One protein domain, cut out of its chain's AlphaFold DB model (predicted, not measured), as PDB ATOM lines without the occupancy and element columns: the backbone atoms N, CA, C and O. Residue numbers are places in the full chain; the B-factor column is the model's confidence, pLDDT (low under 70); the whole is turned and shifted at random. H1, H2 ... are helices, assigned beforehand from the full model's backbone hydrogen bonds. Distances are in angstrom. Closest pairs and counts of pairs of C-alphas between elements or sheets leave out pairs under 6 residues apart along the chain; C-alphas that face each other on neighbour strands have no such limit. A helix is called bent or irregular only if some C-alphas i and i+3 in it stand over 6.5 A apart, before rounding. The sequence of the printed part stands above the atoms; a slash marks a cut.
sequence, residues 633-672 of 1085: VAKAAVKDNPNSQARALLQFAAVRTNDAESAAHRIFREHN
ATOM      1  N   VAL A 633     131.625  89.483  87.609       89.44
ATOM      2  CA  VAL A 633     132.263  89.740  86.306       89.44
ATOM      3  C   VAL A 633     133.128  90.989  86.398       89.44
ATOM      4  O   VAL A 633     134.300  90.933  86.046       89.44
ATOM      5  N   ALA A 634     132.620  92.075  86.991       92.62
ATOM      6  CA  ALA A 634     133.423  93.265  87.258       92.62
ATOM      7  C   ALA A 634     134.655  92.956  88.129       92.62
ATOM      8  O   ALA A 634     135.747  93.431  87.836       92.62
ATOM      9  N   LYS A 635     134.522  92.102  89.158       95.00
ATOM     10  CA  LYS A 635     135.667  91.639  89.966       95.00
ATOM     11  C   LYS A 635     136.684  90.813  89.186       95.00
ATOM     12  O   LYS A 635     137.865  90.923  89.491       95.00
ATOM     13  N   ALA A 636     136.252  89.993  88.229       93.31
ATOM     14  CA  ALA A 636     137.163  89.279  87.340       93.31
ATOM     15  C   ALA A 636     137.877  90.274  86.412       93.31
ATOM     16  O   ALA A 636     139.088  90.431  86.505       93.31
ATOM     17  N   ALA A 637     137.122  91.066  85.648       92.31
ATOM     18  CA  ALA A 637     137.656  92.038  84.698       92.31
ATOM     19  C   ALA A 637     138.620  93.066  85.330       92.31
ATOM     20  O   ALA A 637     139.629  93.406  84.723       92.31
ATOM     21  N   VAL A 638     138.366  93.524  86.564       96.25
ATOM     22  CA  VAL A 638     139.267  94.437  87.304       96.25
ATOM     23  C   VAL A 638     140.447  93.708  87.957       96.25
ATOM     24  O   VAL A 638     141.490  94.309  88.184       96.25
ATOM     25  N   LYS A 639     140.331  92.410  88.253       95.19
ATOM     26  CA  LYS A 639     141.477  91.603  88.695       95.19
ATOM     27  C   LYS A 639     142.427  91.310  87.532       95.19
ATOM     28  O   LYS A 639     143.639  91.303  87.731       95.19
ATOM     29  N   ASP A 640     141.871  91.046  86.356       93.69
ATOM     30  CA  ASP A 640     142.618  90.622  85.174       93.69
ATOM     31  C   ASP A 640     143.123  91.837  84.363       93.69
ATOM     32  O   ASP A 640     144.204  91.777  83.783       93.69
ATOM     33  N   ASN A 641     142.440  92.990  84.446       94.50
ATOM     34  CA  ASN A 641     142.972  94.313  84.099       94.50
ATOM     35  C   ASN A 641     142.797  95.333  85.256       94.50
ATOM     36  O   ASN A 641     141.836  96.113  85.264       94.50
ATOM     37  N   PRO A 642     143.756  95.399  86.204       91.06
ATOM     38  CA  PRO A 642     143.755  96.378  87.301       91.06
ATOM     39  C   PRO A 642     143.830  97.845  86.863       91.06
ATOM     40  O   PRO A 642     143.487  98.731  87.644       91.06
ATOM     41  N   ASN A 643     144.253  98.107  85.624       90.44
ATOM     42  CA  ASN A 643     144.398  99.447  85.053       90.44
ATOM     43  C   ASN A 643     143.164  99.879  84.235       90.44
ATOM     44  O   ASN A 643     143.228 100.864  83.497       90.44
ATOM     45  N   SER A 644     142.045  99.150  84.334       84.56
ATOM     46  CA  SER A 644     140.809  99.478  83.620       84.56
ATOM     47  C   SER A 644     140.304 100.877  83.988       84.56
ATOM     48  O   SER A 644     139.908 101.140  85.122       84.56
ATOM     49  N   GLN A 645     140.287 101.779  83.003       84.06
ATOM     50  CA  GLN A 645     139.882 103.180  83.180       84.06
ATOM     51  C   GLN A 645     138.362 103.348  83.383       84.06
ATOM     52  O   GLN A 645     137.891 104.428  83.742       84.06
ATOM     53  N   ALA A 646     137.578 102.282  83.188       91.69
ATOM     54  CA  ALA A 646     136.131 102.285  83.359       91.69
ATOM     55  C   ALA A 646     135.743 102.419  84.845       91.69
ATOM     56  O   ALA A 646     135.550 101.430  85.554       91.69
ATOM     57  N   ARG A 647     135.576 103.662  85.320       94.50
ATOM     58  CA  ARG A 647     135.188 103.987  86.707       94.50
ATOM     59  C   ARG A 647     133.970 103.193  87.198       94.50
ATOM     60  O   ARG A 647     133.990 102.715  88.331       94.50
ATOM     61  N   ALA A 648     132.951 103.006  86.356       92.62
ATOM     62  CA  ALA A 648     131.788 102.180  86.684       92.62
ATOM     63  C   ALA A 648     132.187 100.729  87.012       92.62
ATOM     64  O   ALA A 648     131.764 100.192  88.033       92.62
ATOM     65  N   LEU A 649     133.058 100.117  86.202       93.25
ATOM     66  CA  LEU A 649     133.546  98.749  86.392       93.25
ATOM     67  C   LEU A 649     134.353  98.611  87.694       93.25
ATOM     68  O   LEU A 649     134.128  97.671  88.452       93.25
ATOM     69  N   LEU A 650     135.226  99.581  87.998       95.25
ATOM     70  CA  LEU A 650     135.957  99.646  89.273       95.25
ATOM     71  C   LEU A 650     135.000  99.735  90.474       95.25
ATOM     72  O   LEU A 650     135.185  99.039  91.475       95.25
ATOM     73  N   GLN A 651     133.943 100.546  90.372       96.00
ATOM     74  CA  GLN A 651     132.925 100.652  91.419       96.00
ATOM     75  C   GLN A 651     132.120  99.354  91.565       96.00
ATOM     76  O   GLN A 651     131.957  98.888  92.690       96.00
ATOM     77  N   PHE A 652     131.692  98.722  90.465       95.12
ATOM     78  CA  PHE A 652     131.034  97.409  90.479       95.12
ATOM     79  C   PHE A 652     131.932  96.322  91.088       95.12
ATOM     80  O   PHE A 652     131.453  95.499  91.870       95.12
ATOM     81  N   ALA A 653     133.235  96.348  90.804       95.62
ATOM     82  CA  ALA A 653     134.205  95.431  91.391       95.62
ATOM     83  C   ALA A 653     134.368  95.629  92.912       95.62
ATOM     84  O   ALA A 653     134.594  94.662  93.639       95.62
ATOM     85  N   ALA A 654     134.193  96.849  93.424       96.19
ATOM     86  CA  ALA A 654     134.231  97.131  94.861       96.19
ATOM     87  C   ALA A 654     132.973  96.656  95.629       96.19
ATOM     88  O   ALA A 654     133.008  96.521  96.854       96.19
ATOM     89  N   VAL A 655     131.855  96.374  94.946       96.94
ATOM     90  CA  VAL A 655     130.581  95.996  95.587       96.94
ATOM     91  C   VAL A 655     130.666  94.634  96.289       96.94
ATOM     92  O   VAL A 655     131.185  93.653  95.753       96.94
ATOM     93  N   ARG A 656     130.096  94.509  97.495       94.00
ATOM     94  CA  ARG A 656     129.917  93.204  98.161       94.00
ATOM     95  C   ARG A 656     128.756  92.454  97.505       94.00
ATOM     96  O   ARG A 656     127.691  93.021  97.306       94.00
ATOM     97  N   THR A 657     128.911  91.161  97.222       90.00
ATOM     98  CA  THR A 657     127.904  90.354  96.494       90.00
ATOM     99  C   THR A 657     126.559  90.201  97.213       90.00
ATOM    100  O   THR A 657     125.597  89.744  96.601       90.00
ATOM    101  N   ASN A 658     126.465  90.582  98.488       86.38
ATOM    102  CA  ASN A 658     125.201  90.625  99.226       86.38
ATOM    103  C   ASN A 658     124.479  91.974  99.066       86.38
ATOM    104  O   ASN A 658     123.255  91.985  99.033       86.38
ATOM    105  N   ASP A 659     125.221  93.062  98.838       90.00
ATOM    106  CA  ASP A 659     124.692  94.415  98.603       90.00
ATOM    107  C   ASP A 659     124.448  94.700  97.106       90.00
ATOM    108  O   ASP A 659     124.164  95.837  96.731       90.00
ATOM    109  N   ALA A 660     124.635  93.688  96.246       90.00
ATOM    110  CA  ALA A 660     124.804  93.847  94.801       90.00
ATOM    111  C   ALA A 660     123.701  94.684  94.146       90.00
ATOM    112  O   ALA A 660     124.015  95.623  93.426       90.00
ATOM    113  N   GLU A 661     122.442  94.376  94.456       84.81
ATOM    114  CA  GLU A 661     121.256  95.054  93.929       84.81
ATOM    115  C   GLU A 661     121.286  96.557  94.259       84.81
ATOM    116  O   GLU A 661     121.459  97.401  93.382       84.81
ATOM    117  N   SER A 662     121.222  96.902  95.548       85.19
ATOM    118  CA  SER A 662     121.176  98.286  96.034       85.19
ATOM    119  C   SER A 662     122.402  99.112  95.638       85.19
ATOM    120  O   SER A 662     122.307 100.329  95.481       85.19
ATOM    121  N   ALA A 663     123.565  98.471  95.497       92.25
ATOM    122  CA  ALA A 663     124.781  99.133  95.050       92.25
ATOM    123  C   ALA A 663     124.815  99.332  93.527       92.25
ATOM    124  O   ALA A 663     125.260 100.389  93.092       92.25
ATOM    125  N   ALA A 664     124.308  98.391  92.725       90.56
ATOM    126  CA  ALA A 664     124.180  98.558  91.278       90.56
ATOM    127  C   ALA A 664     123.167  99.645  90.923       90.56
ATOM    128  O   ALA A 664     123.507 100.556  90.184       90.56
ATOM    129  N   HIS A 665     121.982  99.647  91.544       85.44
ATOM    130  CA  HIS A 665     120.997 100.731  91.396       85.44
ATOM    131  C   HIS A 665     121.515 102.092  91.872       85.44
ATOM    132  O   HIS A 665     120.910 103.120  91.572       85.44
ATOM    133  N   ARG A 666     122.610 102.141  92.640       92.38
ATOM    134  CA  ARG A 666     123.326 103.390  92.923       92.38
ATOM    135  C   ARG A 666     124.360 103.696  91.838       92.38
ATOM    136  O   ARG A 666     124.337 104.800  91.324       92.38
ATOM    137  N   ILE A 667     125.202 102.737  91.444       94.50
ATOM    138  CA  ILE A 667     126.234 102.936  90.410       94.50
ATOM    139  C   ILE A 667     125.604 103.279  89.054       94.50
ATOM    140  O   ILE A 667     126.068 104.198  88.397       94.50
ATOM    141  N   PHE A 668     124.516 102.622  88.647       91.44
ATOM    142  CA  PHE A 668     123.802 102.977  87.422       91.44
ATOM    143  C   PHE A 668     123.304 104.434  87.464       91.44
ATOM    144  O   PHE A 668     123.500 105.147  86.489       91.44
ATOM    145  N   ARG A 669     122.794 104.931  88.604       90.12
ATOM    146  CA  ARG A 669     122.478 106.365  88.781       90.12
ATOM    147  C   ARG A 669     123.719 107.263  88.788       90.12
ATOM    148  O   ARG A 669     123.693 108.318  88.178       90.12
ATOM    149  N   GLU A 670     124.819 106.843  89.419       94.12
ATOM    150  CA  GLU A 670     126.100 107.578  89.409       94.12
ATOM    151  C   GLU A 670     126.712 107.728  87.994       94.12
ATOM    152  O   GLU A 670     127.607 108.554  87.819       94.12
ATOM    153  N   HIS A 671     126.248 106.951  87.004       92.75
ATOM    154  CA  HIS A 671     126.705 106.976  85.603       92.75
ATOM    155  C   HIS A 671     125.578 107.232  84.581       92.75
ATOM    156  O   HIS A 671     125.787 107.008  83.393       92.75
ATOM    157  N   ASN A 672     124.395 107.689  85.012       89.88
ATOM    158  CA  ASN A 672     123.226 107.954  84.151       89.88
ATOM    159  C   ASN A 672     122.765 106.749  83.290       89.88
ATOM    160  O   ASN A 672     122.236 106.910  82.195       89.88
TER     161      ASN A 672
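This is residues 633 to 672 of the 1085 residues of the protein "Hypothetical protein" of Symbiodinium sp. CCMP2592 (UniProt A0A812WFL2). Two helices, H2 and H3, lie side by side as a helical hairpin, and H1 is set crosswise to H2 near the end of H2 where Ala 653 lies, reaching away from H3. H2 is the middle piece, touching both others, and the link of residues 641 to 646 folds back from the end of H1 to the start of H2, making with these two helices a small ring beside H3. The printed part has 40 residues with three named helices, in the order H1, H2, H3, and no named strand; its class is all helix. It is compact, with a radius of gyration of the C-alphas of 9.9 A, and flat, its C-alphas spanning 25 by 23 by 11 A.

The printed part begins with H1, residues 633 to 640, whose first C-alpha, that of Val 633, is at (132.263, 89.740, 86.306). H1 measures 10.5 A from first to last C-alpha. H2 follows as residues 647 to 654, measures 10.7 A, and begins with C-alpha 647 at (135.188, 103.987, 86.707). H3 is the longest helix, residues 660 to 670, 14.8 A from first to last C-alpha, and it ends with C-alpha 670 at (126.100, 107.578, 89.409). None of the three helices is bent.

H1 and H2 touch, with 12 pairs of C-alphas within 8 A. Their closest C-alphas are those of Lys 635 and Ala 653, 4.3 A apart. The lines of H1 and H2 stand at 84 degrees, about perpendicular. H2 and H3 form a helical hairpin: they touch, at a shallow tilt of 19 degrees, and run opposite ways. Their closest C-alphas are those of Ala 648 and Ile 667, 6.7 A apart, and 5 pairs of C-alphas are within 8 A. H1 and H3 are apart. In H1 and H2 every O i to N i+4 pair is within hydrogen-bond range, while in H3 6 of 7 are.

The two C-alphas farthest apart are those of Asp 640 and Asn 672, at 26.0 A, and the first and last printed C-alphas, those of Val 633 and Asn 672, are 20.4 A apart. The printed part has no cut. The link from H1 to H2, 6 residues, is short, and the link from H2 to H3, 5 residues, is tight; there is no long link. The mean pLDDT of the printed part is 91.8, and no printed residue is under 70.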